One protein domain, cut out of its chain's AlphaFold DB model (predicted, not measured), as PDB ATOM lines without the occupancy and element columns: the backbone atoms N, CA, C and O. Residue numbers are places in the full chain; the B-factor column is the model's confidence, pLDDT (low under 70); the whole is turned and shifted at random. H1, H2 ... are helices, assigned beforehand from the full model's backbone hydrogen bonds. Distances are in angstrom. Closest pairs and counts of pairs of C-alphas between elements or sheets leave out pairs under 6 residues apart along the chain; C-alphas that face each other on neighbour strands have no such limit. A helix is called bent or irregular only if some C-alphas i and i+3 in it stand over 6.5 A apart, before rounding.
ATOM      1  N   LEU A  36     -10.255  -4.779 -37.412       77.06
ATOM      2  CA  LEU A  36     -10.240  -5.409 -36.087       77.06
ATOM      3  C   LEU A  36      -9.420  -4.626 -35.046       77.06
ATOM      4  O   LEU A  36      -9.657  -4.788 -33.848       77.06
ATOM      5  N   SER A  37      -8.511  -3.734 -35.466       76.56
ATOM      6  CA  SER A  37      -7.744  -2.878 -34.548       76.56
ATOM      7  C   SER A  37      -8.623  -1.882 -33.780       76.56
ATOM      8  O   SER A  37      -8.242  -1.393 -32.715       76.56
ATOM      9  N   GLN A  38      -9.840  -1.625 -34.269       79.81
ATOM     10  CA  GLN A  38     -10.806  -0.749 -33.611       79.81
ATOM     11  C   GLN A  38     -11.476  -1.393 -32.384       79.81
ATOM     12  O   GLN A  38     -12.122  -0.690 -31.595       79.81
ATOM     13  N   GLY A  39     -11.309  -2.706 -32.182       85.56
ATOM     14  CA  GLY A  39     -11.793  -3.425 -31.004       85.56
ATOM     15  C   GLY A  39     -13.287  -3.200 -30.749       85.56
ATOM     16  O   GLY A  39     -14.110  -3.248 -31.665       85.56
ATOM     17  N   LYS A  40     -13.655  -2.893 -29.497       83.69
ATOM     18  CA  LYS A  40     -15.050  -2.628 -29.089       83.69
ATOM     19  C   LYS A  40     -15.737  -1.495 -29.862       83.69
ATOM     20  O   LYS A  40     -16.963  -1.451 -29.860       83.69
ATOM     21  N   LYS A  41     -15.011  -0.591 -30.538       86.19
ATOM     22  CA  LYS A  41     -15.643   0.475 -31.340       86.19
ATOM     23  C   LYS A  41     -16.444  -0.083 -32.517       86.19
ATOM     24  O   LYS A  41     -17.438   0.525 -32.895       86.19
ATOM     25  N   LEU A  42     -16.090  -1.266 -33.023       86.12
ATOM     26  CA  LEU A  42     -16.851  -1.951 -34.074       86.12
ATOM     27  C   LEU A  42     -18.300  -2.236 -33.651       86.12
ATOM     28  O   LEU A  42     -19.213  -2.221 -34.479       86.12
ATOM     29  N   LEU A  43     -18.533  -2.386 -32.340       88.75
ATOM     30  CA  LEU A  43     -19.864  -2.601 -31.784       88.75
ATOM     31  C   LEU A  43     -20.782  -1.373 -31.878       88.75
ATOM     32  O   LEU A  43     -21.990  -1.508 -31.699       88.75
ATOM     33  N   GLN A  44     -20.256  -0.181 -32.193       89.06
ATOM     34  CA  GLN A  44     -21.075   1.029 -32.335       89.06
ATOM     35  C   GLN A  44     -22.118   0.894 -33.450       89.06
ATOM     36  O   GLN A  44     -23.233   1.399 -33.314       89.06
ATOM     37  N   SER A  45     -21.796   0.149 -34.511       86.31
ATOM     38  CA  SER A  45     -22.734  -0.163 -35.597       86.31
ATOM     39  C   SER A  45     -23.978  -0.933 -35.119       86.31
ATOM     40  O   SER A  45     -25.045  -0.813 -35.717       86.31
ATOM     41  N   TYR A  46     -23.884  -1.644 -33.990       87.62
ATOM     42  CA  TYR A  46     -24.973  -2.428 -33.403       87.62
ATOM     43  C   TYR A  46     -25.751  -1.688 -32.309       87.62
ATOM     44  O   TYR A  46     -26.674  -2.259 -31.727       87.62
ATOM     45  N   ILE A  47     -25.450  -0.409 -32.043       90.50
ATOM     46  CA  ILE A  47     -26.199   0.406 -31.072       90.50
ATOM     47  C   ILE A  47     -27.723   0.337 -31.298       90.50
ATOM     48  O   ILE A  47     -28.436   0.153 -30.310       90.50
ATOM     49  N   PRO A  48     -28.266   0.445 -32.531       89.12
ATOM     50  CA  PRO A  48     -29.711   0.334 -32.749       89.12
ATOM     51  C   PRO A  48     -30.283  -1.003 -32.265       89.12
ATOM     52  O   PRO A  48     -31.269  -1.018 -31.533       89.12
ATOM     53  N   TYR A  49     -29.615  -2.113 -32.590       87.50
ATOM     54  CA  TYR A  49     -30.021  -3.443 -32.142       87.50
ATOM     55  C   TYR A  49     -29.975  -3.571 -30.621       87.50
ATOM     56  O   TYR A  49     -30.936  -4.012 -29.999       87.50
ATOM     57  N   PHE A  50     -28.878  -3.140 -30.010       91.00
ATOM     58  CA  PHE A  50     -28.687  -3.186 -28.567       91.00
ATOM     59  C   PHE A  50     -29.742  -2.385 -27.806       91.00
ATOM     60  O   PHE A  50     -30.221  -2.843 -26.769       91.00
ATOM     61  N   LYS A  51     -30.164  -1.230 -28.337       89.69
ATOM     62  CA  LYS A  51     -31.289  -0.463 -27.787       89.69
ATOM     63  C   LYS A  51     -32.592  -1.256 -27.839       89.69
ATOM     64  O   LYS A  51     -33.283  -1.334 -26.824       89.69
ATOM     65  N   SER A  52     -32.914  -1.850 -28.987       85.31
ATOM     66  CA  SER A  52     -34.113  -2.680 -29.149       85.31
ATOM     67  C   SER A  52     -34.100  -3.896 -28.224       85.31
ATOM     68  O   SER A  52     -35.109  -4.196 -27.580       85.31
ATOM     69  N   LEU A  53     -32.941  -4.549 -28.094       86.62
ATOM     70  CA  LEU A  53     -32.746  -5.699 -27.221       86.62
ATOM     71  C   LEU A  53     -32.947  -5.320 -25.754       86.62
ATOM     72  O   LEU A  53     -33.764  -5.937 -25.085       86.62
ATOM     73  N   ILE A  54     -32.304  -4.255 -25.266       86.38
ATOM     74  CA  ILE A  54     -32.461  -3.791 -23.878       86.38
ATOM     75  C   ILE A  54     -33.881  -3.333 -23.556       86.38
ATOM     76  O   ILE A  54     -34.357  -3.527 -22.434       86.38
ATOM     77  N   LYS A  55     -34.579  -2.748 -24.528       84.62
ATOM     78  CA  LYS A  55     -35.980  -2.347 -24.382       84.62
ATOM     79  C   LYS A  55     -36.935  -3.548 -24.369       84.62
ATOM     80  O   LYS A  55     -38.065  -3.421 -23.896       84.62
ATOM     81  N   GLY A  56     -36.487  -4.719 -24.828       78.75
ATOM     82  CA  GLY A  56     -37.308  -5.922 -24.943       78.75
ATOM     83  C   GLY A  56     -38.350  -5.808 -26.057       78.75
ATOM     84  O   GLY A  56     -39.486  -6.267 -25.888       78.75
ATOM     85  N   GLU A  57     -37.994  -5.147 -27.165       81.00
ATOM     86  CA  GLU A  57     -38.864  -5.034 -28.337       81.00
ATOM     87  C   GLU A  57     -39.215  -6.424 -28.878       81.00
ATOM     88  O   GLU A  57     -38.412  -7.356 -28.852       81.00
ATOM     89  N   LYS A  58     -40.464  -6.590 -29.321       75.81
ATOM     90  CA  LYS A  58     -40.889  -7.832 -29.969       75.81
ATOM     91  C   LYS A  58     -40.397  -7.839 -31.409       75.81
ATOM     92  O   LYS A  58     -40.300  -6.793 -32.041       75.81
ATOM     93  N   GLY A  59     -40.170  -9.034 -31.930       71.44
ATOM     94  CA  GLY A  59     -39.892  -9.223 -33.344       71.44
ATOM     95  C   GLY A  59     -38.464  -8.870 -33.777       71.44
ATOM     96  O   GLY A  59     -38.217  -8.667 -34.967       71.44
ATOM     97  N   ILE A  60     -37.535  -8.783 -32.826       72.75
ATOM     98  CA  ILE A  60     -36.099  -8.629 -33.077       72.75
ATOM     99  C   ILE A  60     -35.394  -9.973 -32.901       72.75
ATOM    100  O   ILE A  60     -35.869 -10.838 -32.163       72.75
ATOM    101  N   ARG A  61     -34.237 -10.125 -33.546       75.19
ATOM    102  CA  ARG A  61     -33.350 -11.275 -33.344       75.19
ATOM    103  C   ARG A  61     -32.986 -11.420 -31.863       75.19
ATOM    104  O   ARG A  61     -32.723 -10.420 -31.195       75.19
ATOM    105  N   ASN A  62     -32.981 -12.648 -31.344       80.19
ATOM    106  CA  ASN A  62     -32.606 -12.874 -29.949       80.19
ATOM    107  C   ASN A  62     -31.078 -12.788 -29.756       80.19
ATOM    108  O   ASN A  62     -30.296 -12.900 -30.705       80.19
ATOM    109  N   TRP A  63     -30.645 -12.585 -28.508       84.81
ATOM    110  CA  TRP A  63     -29.223 -12.424 -28.196       84.81
ATOM    111  C   TRP A  63     -28.377 -13.630 -28.608       84.81
ATOM    112  O   TRP A  63     -27.285 -13.437 -29.128       84.81
ATOM    113  N   TYR A  64     -28.865 -14.853 -28.392       82.38
ATOM    114  CA  TYR A  64     -28.100 -16.068 -28.674       82.38
ATOM    115  C   TYR A  64     -27.864 -16.261 -30.172       82.38
ATOM    116  O   TYR A  64     -26.747 -16.564 -30.572       82.38
ATOM    117  N   GLU A  65     -28.874 -16.007 -31.001       83.19
ATOM    118  CA  GLU A  65     -28.740 -16.013 -32.460       83.19
ATOM    119  C   GLU A  65     -27.737 -14.960 -32.927       83.19
ATOM    120  O   GLU A  65     -26.813 -15.266 -33.680       83.19
ATOM    121  N   TRP A  66     -27.870 -13.723 -32.433       85.94
ATOM    122  CA  TRP A  66     -26.920 -12.664 -32.764       85.94
ATOM    123  C   TRP A  66     -25.501 -13.011 -32.289       85.94
ATOM    124  O   TRP A  66     -24.540 -12.794 -33.021       85.94
ATOM    125  N   TRP A  67     -25.357 -13.594 -31.098       86.81
ATOM    126  CA  TRP A  67     -24.074 -14.045 -30.565       86.81
ATOM    127  C   TRP A  67     -23.430 -15.089 -31.469       86.81
ATOM    128  O   TRP A  67     -22.272 -14.930 -31.832       86.81
ATOM    129  N   THR A  68     -24.163 -16.138 -31.849       85.81
ATOM    130  CA  THR A  68     -23.641 -17.221 -32.693       85.81
ATOM    131  C   THR A  68     -23.149 -16.702 -34.041       85.81
ATOM    132  O   THR A  68     -22.088 -17.112 -34.504       85.81
ATOM    133  N   GLU A  69     -23.863 -15.757 -34.652       85.44
ATOM    134  CA  GLU A  69     -23.434 -15.140 -35.912       85.44
ATOM    135  C   GLU A  69     -22.187 -14.259 -35.760       85.44
ATOM    136  O   GLU A  69     -21.380 -14.160 -36.682       85.44
ATOM    137  N   ASN A  70     -22.013 -13.628 -34.597       86.69
ATOM    138  CA  ASN A  70     -20.945 -12.660 -34.346       86.69
ATOM    139  C   ASN A  70     -19.828 -13.221 -33.446       86.69
ATOM    140  O   ASN A  70     -18.932 -12.478 -33.053       86.69
ATOM    141  N   GLU A  71     -19.829 -14.520 -33.136       88.00
ATOM    142  CA  GLU A  71     -18.931 -15.118 -32.140       88.00
ATOM    143  C   GLU A  71     -17.459 -14.864 -32.480       88.00
ATOM    144  O   GLU A  71     -16.711 -14.364 -31.642       88.00
ATOM    145  N   LYS A  72     -17.071 -15.095 -33.740       87.25
ATOM    146  CA  LYS A  72     -15.702 -14.856 -34.224       87.25
ATOM    147  C   LYS A  72     -15.290 -13.386 -34.151       87.25
ATOM    148  O   LYS A  72     -14.144 -13.085 -33.841       87.25
ATOM    149  N   LEU A  73     -16.212 -12.463 -34.439       87.12
ATOM    150  CA  LEU A  73     -15.951 -11.030 -34.288       87.12
ATOM    151  C   LEU A  73     -15.650 -10.712 -32.827       87.12
ATOM    152  O   LEU A  73     -14.642 -10.084 -32.524       87.12
ATOM    153  N   LEU A  74     -16.514 -11.183 -31.930       89.62
ATOM    154  CA  LEU A  74     -16.431 -10.925 -30.497       89.62
ATOM    155  C   LEU A  74     -15.158 -11.514 -29.885       89.62
ATOM    156  O   LEU A  74     -14.534 -10.843 -29.069       89.62
ATOM    157  N   GLU A  75     -14.739 -12.713 -30.299       90.44
ATOM    158  CA  GLU A  75     -13.462 -13.310 -29.877       90.44
ATOM    159  C   GLU A  75     -12.253 -12.449 -30.261       90.44
ATOM    160  O   GLU A  75     -11.292 -12.378 -29.496       90.44
ATOM    161  N   ASN A  76     -12.312 -11.764 -31.406       88.69
ATOM    162  CA  ASN A  76     -11.220 -10.924 -31.892       88.69
ATOM    163  C   ASN A  76     -11.194  -9.530 -31.250       88.69
ATOM    164  O   ASN A  76     -10.122  -8.953 -31.086       88.69
ATOM    165  N   ILE A  77     -12.357  -8.965 -30.908       89.75
ATOM    166  CA  ILE A  77     -12.461  -7.561 -30.468       89.75
ATOM    167  C   ILE A  77     -12.590  -7.394 -28.947       89.75
ATOM    168  O   ILE A  77     -12.474  -6.275 -28.440       89.75
ATOM    169  N   LEU A  78     -12.869  -8.479 -28.215       91.06
ATOM    170  CA  LEU A  78     -13.033  -8.485 -26.762       91.06
ATOM    171  C   LEU A  78     -11.876  -9.210 -26.073       91.06
ATOM    172  O   LEU A  78     -11.388 -10.238 -26.530       91.06
ATOM    173  N   SER A  79     -11.499  -8.729 -24.885       91.06
ATOM    174  CA  SER A  79     -10.677  -9.530 -23.973       91.06
ATOM    175  C   SER A  79     -11.431 -10.802 -23.564       91.06
ATOM    176  O   SER A  79     -12.660 -10.795 -23.484       91.06
ATOM    177  N   ARG A  80     -10.727 -11.888 -23.210       90.38
ATOM    178  CA  ARG A  80     -11.382 -13.143 -22.780       90.38
ATOM    179  C   ARG A  80     -12.383 -12.934 -21.638       90.38
ATOM    180  O   ARG A  80     -13.445 -13.552 -21.628       90.38
ATOM    181  N   GLY A  81     -12.052 -12.056 -20.689       92.00
ATOM    182  CA  GLY A  81     -12.935 -11.706 -19.578       92.00
ATOM    183  C   GLY A  81     -14.189 -10.955 -20.030       92.00
ATOM    184  O   GLY A  81     -15.284 -11.288 -19.587       92.00
ATOM    185  N   ASP A  82     -14.046  -9.979 -20.933       90.75
ATOM    186  CA  ASP A  82     -15.194  -9.286 -21.528       90.75
ATOM    187  C   ASP A  82     -16.064 -10.242 -22.340       90.75
ATOM    188  O   ASP A  82     -17.270 -10.279 -22.142       90.75
ATOM    189  N   TYR A  83     -15.457 -11.059 -23.196       92.38
ATOM    190  CA  TYR A  83     -16.160 -12.040 -24.013       92.38
ATOM    191  C   TYR A  83     -17.057 -12.947 -23.159       92.38
ATOM    192  O   TYR A  83     -18.250 -13.084 -23.424       92.38
ATOM    193  N   LEU A  84     -16.523 -13.511 -22.070       91.38
ATOM    194  CA  LEU A  84     -17.313 -14.351 -21.168       91.38
ATOM    195  C   LEU A  84     -18.426 -13.567 -20.463       91.38
ATOM    196  O   LEU A  84     -19.534 -14.085 -20.333       91.38
ATOM    197  N   ARG A  85     -18.173 -12.321 -20.044       89.25
ATOM    198  CA  ARG A  85     -19.218 -11.477 -19.445       89.25
ATOM    199  C   ARG A  85     -20.339 -11.173 -20.429       89.25
ATOM    200  O   ARG A  85     -21.492 -11.306 -20.055       89.25
ATOM    201  N   TRP A  86     -20.020 -10.846 -21.678       90.56
ATOM    202  CA  TRP A  86     -21.025 -10.590 -22.711       90.56
ATOM    203  C   TRP A  86     -21.833 -11.849 -23.048       90.56
ATOM    204  O   TRP A  86     -23.027 -11.756 -23.319       90.56
ATOM    205  N   LYS A  87     -21.216 -13.035 -22.970       88.00
ATOM    206  CA  LYS A  87     -21.908 -14.320 -23.158       88.00
ATOM    207  C   LYS A  87     -22.876 -14.647 -22.016       88.00
ATOM    208  O   LYS A  87     -23.968 -15.144 -22.271       88.00
ATOM    209  N   ILE A  88     -22.464 -14.409 -20.768       84.69
ATOM    210  CA  ILE A  88     -23.199 -14.827 -19.558       84.69
ATOM    211  C   ILE A  88     -24.199 -13.753 -19.093       84.69
ATOM    212  O   ILE A  88     -25.304 -14.083 -18.669       84.69
ATOM    213  N   TYR A  89     -23.826 -12.476 -19.190       86.00
ATOM    214  CA  TYR A  89     -24.563 -11.312 -18.681       86.00
ATOM    215  C   TYR A  89     -24.788 -10.256 -19.779       86.00
ATOM    216  O   TYR A  89     -24.360  -9.104 -19.647       86.00
ATOM    217  N   PRO A  90     -25.448 -10.622 -20.892       87.38
ATOM    218  CA  PRO A  90     -25.526  -9.758 -22.063       87.38
ATOM    219  C   PRO A  90     -26.246  -8.445 -21.795       87.38
ATOM    220  O   PRO A  90     -25.795  -7.397 -22.234       87.38
ATOM    221  N   ILE A  91     -27.337  -8.466 -21.034       87.56
ATOM    222  CA  ILE A  91     -28.126  -7.258 -20.777       87.56
ATOM    223  C   ILE A  91     -27.311  -6.227 -19.992       87.56
ATOM    224  O   ILE A  91     -27.334  -5.047 -20.326       87.56
ATOM    225  N   GLN A  92     -26.543  -6.673 -18.998       86.81
ATOM    226  CA  GLN A  92     -25.685  -5.817 -18.183       86.81
ATOM    227  C   GLN A  92     -24.537  -5.222 -19.007       86.81
ATOM    228  O   GLN A  92     -24.255  -4.027 -18.919       86.81
ATOM    229  N   GLU A  93     -23.886  -6.046 -19.825       91.12
ATOM    230  CA  GLU A  93     -22.761  -5.605 -20.648       91.12
ATOM    231  C   GLU A  93     -23.196  -4.681 -21.791       91.12
ATOM    232  O   GLU A  93     -22.540  -3.671 -22.052       91.12
ATOM    233  N   ILE A  94     -24.341  -4.954 -22.416       91.19
ATOM    234  CA  ILE A  94     -24.924  -4.074 -23.431       91.19
ATOM    235  C   ILE A  94     -25.321  -2.739 -22.804       91.19
ATOM    236  O   ILE A  94     -25.100  -1.684 -23.396       91.19
ATOM    237  N   GLU A  95     -25.868  -2.752 -21.589       90.50
ATOM    238  CA  GLU A  95     -26.258  -1.528 -20.901       90.50
ATOM    239  C   GLU A  95     -25.038  -0.650 -20.624       90.50
ATOM    240  O   GLU A  95     -25.039   0.554 -20.900       90.50
ATOM    241  N   LYS A  96     -23.976  -1.276 -20.110       92.19
ATOM    242  CA  LYS A  96     -22.688  -0.631 -19.887       92.19
ATOM    243  C   LYS A  96     -22.139  -0.047 -21.188       92.19
ATOM    244  O   LYS A  96     -21.773   1.123 -21.210       92.19
ATOM    245  N   PHE A  97     -22.162  -0.812 -22.276       93.50
ATOM    246  CA  PHE A  97     -21.702  -0.355 -23.584       93.50
ATOM    247  C   PHE A  97     -22.500   0.842 -24.123       93.50
ATOM    248  O   PHE A  97     -21.911   1.800 -24.623       93.50
ATOM    249  N   LEU A  98     -23.832   0.826 -24.011       92.31
ATOM    250  CA  LEU A  98     -24.670   1.944 -24.452       92.31
ATOM    251  C   LEU A  98     -24.396   3.214 -23.634       92.31
ATOM    252  O   LEU A  98     -24.341   4.301 -24.211       92.31
ATOM    253  N   LYS A  99     -24.166   3.077 -22.320       92.75
ATOM    254  CA  LYS A  99     -23.737   4.183 -21.445       92.75
ATOM    255  C   LYS A  99     -22.371   4.733 -21.853       92.75
ATOM    256  O   LYS A  99     -22.245   5.936 -22.042       92.75
ATOM    257  N   GLU A 100     -21.379   3.863 -22.037       93.38
ATOM    258  CA  GLU A 100     -20.028   4.237 -22.493       93.38
ATOM    259  C   GLU A 100     -20.047   4.911 -23.875       93.38
ATOM    260  O   GLU A 100     -19.224   5.778 -24.160       93.38
ATOM    261  N   SER A 101     -21.020   4.556 -24.716       90.88
ATOM    262  CA  SER A 101     -21.218   5.133 -26.050       90.88
ATOM    263  C   SER A 101     -22.038   6.431 -26.054       90.88
ATOM    264  O   SER A 101     -22.353   6.933 -27.131       90.88
ATOM    265  N   ASN A 102     -22.428   6.966 -24.888       92.69
ATOM    266  CA  ASN A 102     -23.345   8.109 -24.757       92.69
ATOM    267  C   ASN A 102     -24.656   7.942 -25.556       92.69
ATOM    268  O   ASN A 102     -25.263   8.912 -26.015       92.69
ATOM    269  N   ALA A 103     -25.107   6.701 -25.746       90.62
ATOM    270  CA  ALA A 103     -26.312   6.406 -26.497       90.62
ATOM    271  C   ALA A 103     -27.527   6.471 -25.563       90.62
ATOM    272  O   ALA A 103     -27.576   5.769 -24.560       90.62
ATOM    273  N   LEU A 104     -28.548   7.260 -25.904       90.75
ATOM    274  CA  LEU A 104     -29.812   7.261 -25.153       90.75
ATOM    275  C   LEU A 104     -30.587   5.959 -25.399       90.75
ATOM    276  O   LEU A 104     -30.826   5.603 -26.557       90.75
ATOM    277  N   PHE A 105     -30.999   5.266 -24.337       89.56
ATOM    278  CA  PHE A 105     -31.768   4.019 -24.407       89.56
ATOM    279  C   PHE A 105     -32.796   3.920 -23.274       89.56
ATOM    280  O   PHE A 105     -32.690   4.604 -22.259       89.56
ATOM    281  N   GLN A 106     -33.788   3.046 -23.451       86.69
ATOM    282  CA  GLN A 106     -34.819   2.762 -22.456       86.69
ATOM    283  C   GLN A 106     -34.694   1.314 -21.990       86.69
ATOM    284  O   GLN A 106     -34.715   0.396 -22.806       86.69
ATOM    285  N   ARG A 107     -34.598   1.113 -20.676       83.25
ATOM    286  CA  ARG A 107     -34.606  -0.215 -20.061       83.25
ATOM    287  C   ARG A 107     -35.990  -0.854 -20.174       83.25
ATOM    288  O   ARG A 107     -36.989  -0.248 -19.789       83.25
ATOM    289  N   GLY A 108     -36.047  -2.074 -20.695       76.06
ATOM    290  CA  GLY A 108     -37.265  -2.872 -20.756       76.06
ATOM    291  C   GLY A 108     -37.609  -3.490 -19.403       76.06
ATOM    292  O   GLY A 108     -36.734  -3.939 -18.669       76.06
ATOM    293  N   TYR A 109     -38.901  -3.590 -19.096       67.00
ATOM    294  CA  TYR A 109     -39.410  -4.246 -17.881       67.00
ATOM    295  C   TYR A 109     -39.236  -5.776 -17.890       67.00
ATOM    296  O   TYR A 109     -39.508  -6.438 -16.897       67.00
ATOM    297  N   ARG A 110     -38.808  -6.346 -19.024       65.94
ATOM    298  CA  ARG A 110     -38.603  -7.791 -19.203       65.94
ATOM    299  C   ARG A 110     -37.318  -8.315 -18.571       65.94
ATOM    300  O   ARG A 110     -37.148  -9.524 -18.491       65.94
ATOM    301  N   TYR A 111     -36.409  -7.432 -18.170       67.94
ATOM    302  CA  TYR A 111     -35.111  -7.820 -17.634       67.94
ATOM    303  C   TYR A 111     -35.000  -7.452 -16.163       67.94
ATOM    304  O   TYR A 111     -35.475  -6.402 -15.731       67.94
ATOM    305  N   PHE A 112     -34.331  -8.320 -15.407       62.81
ATOM    306  CA  PHE A 112     -33.956  -8.021 -14.038       62.81
ATOM    307  C   PHE A 112     -32.740  -7.092 -14.041       62.81
ATOM    308  O   PHE A 112     -31.628  -7.491 -14.397       62.81
ATOM    309  N   TRP A 113     -32.965  -5.834 -13.671       66.56
ATOM    310  CA  TRP A 113     -31.915  -4.829 -13.585       66.56
ATOM    311  C   TRP A 113     -31.202  -4.941 -12.237       66.56
ATOM    312  O   TRP A 113     -31.827  -4.899 -11.181       66.56
ATOM    313  N   LEU A 114     -29.876  -5.093 -12.283       60.12
ATOM    314  CA  LEU A 114     -29.006  -5.149 -11.102       60.12
ATOM    315  C   LEU A 114     -28.617  -3.746 -10.617       60.12
ATOM    316  O   LEU A 114     -27.493  -3.512 -10.182       60.12
ATOM    317  N   ASP A 115     -29.524  -2.783 -10.719       58.44
ATOM    318  CA  ASP A 115     -29.450  -1.581  -9.911       58.44
ATOM    319  C   ASP A 115     -30.223  -1.845  -8.619       58.44
ATOM    320  O   ASP A 115     -31.287  -2.457  -8.637       58.44
ATOM    321  N   GLY A 116     -29.686  -1.427  -7.472       47.38
ATOM    322  CA  GLY A 116     -30.197  -1.763  -6.131       47.38
ATOM    323  C   GLY A 116     -31.661  -1.389  -5.824       47.38
ATOM    324  O   GLY A 116     -32.092  -1.532  -4.686       47.38
ATOM    325  N   ASN A 117     -32.432  -0.933  -6.815       49.12
ATOM    326  CA  ASN A 117     -33.863  -0.660  -6.765       49.12
ATOM    327  C   ASN A 117     -34.736  -1.738  -7.436       49.12
ATOM    328  O   ASN A 117     -35.957  -1.664  -7.297       49.12
ATOM    329  N   GLY A 118     -34.170  -2.739  -8.124       46.91
ATOM    330  CA  GLY A 118     -34.950  -3.793  -8.794       46.91
ATOM    331  C   GLY A 118     -35.904  -4.533  -7.849       46.91
ATOM    332  O   GLY A 118     -37.033  -4.841  -8.218       46.91
ATOM    333  N   LEU A 119     -35.515  -4.704  -6.583       48.44
ATOM    334  CA  LEU A 119     -36.332  -5.357  -5.555       48.44
ATOM    335  C   LEU A 119     -37.564  -4.543  -5.114       48.44
ATOM    336  O   LEU A 119     -38.529  -5.135  -4.636       48.44
ATOM    337  N   LYS A 120     -37.599  -3.216  -5.312       46.81
ATOM    338  CA  LYS A 120     -38.770  -2.398  -4.931       46.81
ATOM    339  C   LYS A 120     -40.017  -2.723  -5.757       46.81
ATOM    340  O   LYS A 120     -41.123  -2.562  -5.259       46.81
TER     341      LYS A 120
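Overview. This is residues 36 to 120 of the 125 residues of an uncharacterized protein of Leptospira mayottensis 200901116 (UniProt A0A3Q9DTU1). Three helices, H1, H2 and H3, run back and forth, each opposite to the one before, and H4 crosses from the end of H3 to the side of H1, so that the four close a small ring in the order of the chain. From H4 a tail with no named element, residues 101 to 120, leads off, and its residues 115 to 120 stick out from the body. The printed part has 85 residues with four named helices, H1, H2, H3 and H4 in that order, and no named strand; the class is all helix. The whole is compact, with a radius of gyration of the C-alphas of 12.9 A, and spans 42 by 28 by 23 A.

Arrangement. Begin with H1, residues 36 to 55, and H2, residues 63 to 77: they touch, their closest C-alphas being those of Gly 39 and Ile 77, 4.2 A apart. They form a helical hairpin at a shallow tilt of 19 degrees, opposite ways. Go on to H3, residues 80 to 88, which makes a second helical hairpin with H2 at a shallow tilt of 4 degrees, opposite ways. These two only just touch, with 3 pairs of C-alphas within 8 A, the closest being those of Glu 75 and Tyr 83, 6.6 A apart. Next comes H4, residues 90 to 100, which touches H3 only at the corner by their link, and only just, with 3 pairs of C-alphas within 8 A; the closest, Trp 86 and Glu 93, are 5.7 A apart. H4 touches H1 along residues 47 to 54 of H1 alone, the closest C-alphas being those of Ile 54 and Ile 91, 6.4 A apart. Their tilt is steep at 69 degrees, only just short of about perpendicular, opposite ways. H1 and H3 are apart. In H3 and H4 every backbone O i to N i+4 pair is within hydrogen-bond range; in H2 9 of 11 are, and in H1 6 of 16, beside 14 of 17 O i to N i+3 pairs.

Along the chain. Find C-alpha 36 at (-10.240, -5.409, -36.087); from there H1 runs 28.4 A to C-alpha 55, with a kink of 63 degrees near residue 49. H1 is irregular, C-alphas 37 and 40 being 9.1 A apart, and H2, 17.6 A long, is irregular too, C-alphas 69 and 72 being 7.9 A apart. H3 measures 12.4 A. H4 measures 15.0 A and ends at C-alpha 100, at (-20.028, 4.237, -22.493).

Size, cuts and confidence. The C-alphas farthest apart are those of Ser 37 and Lys 120, 42.9 A. The printed part has no cut. The links H2 to H3 and H3 to H4 are tight, and H1 to H2 is short. Look last at residues 101 to 120, whose C-alphas lie 12 to 25 A from the mean of the C-alphas; residues 115 to 120 stand free. The mean pLDDT of the printed part is 82.6, and residues 109 to 120 are under 70.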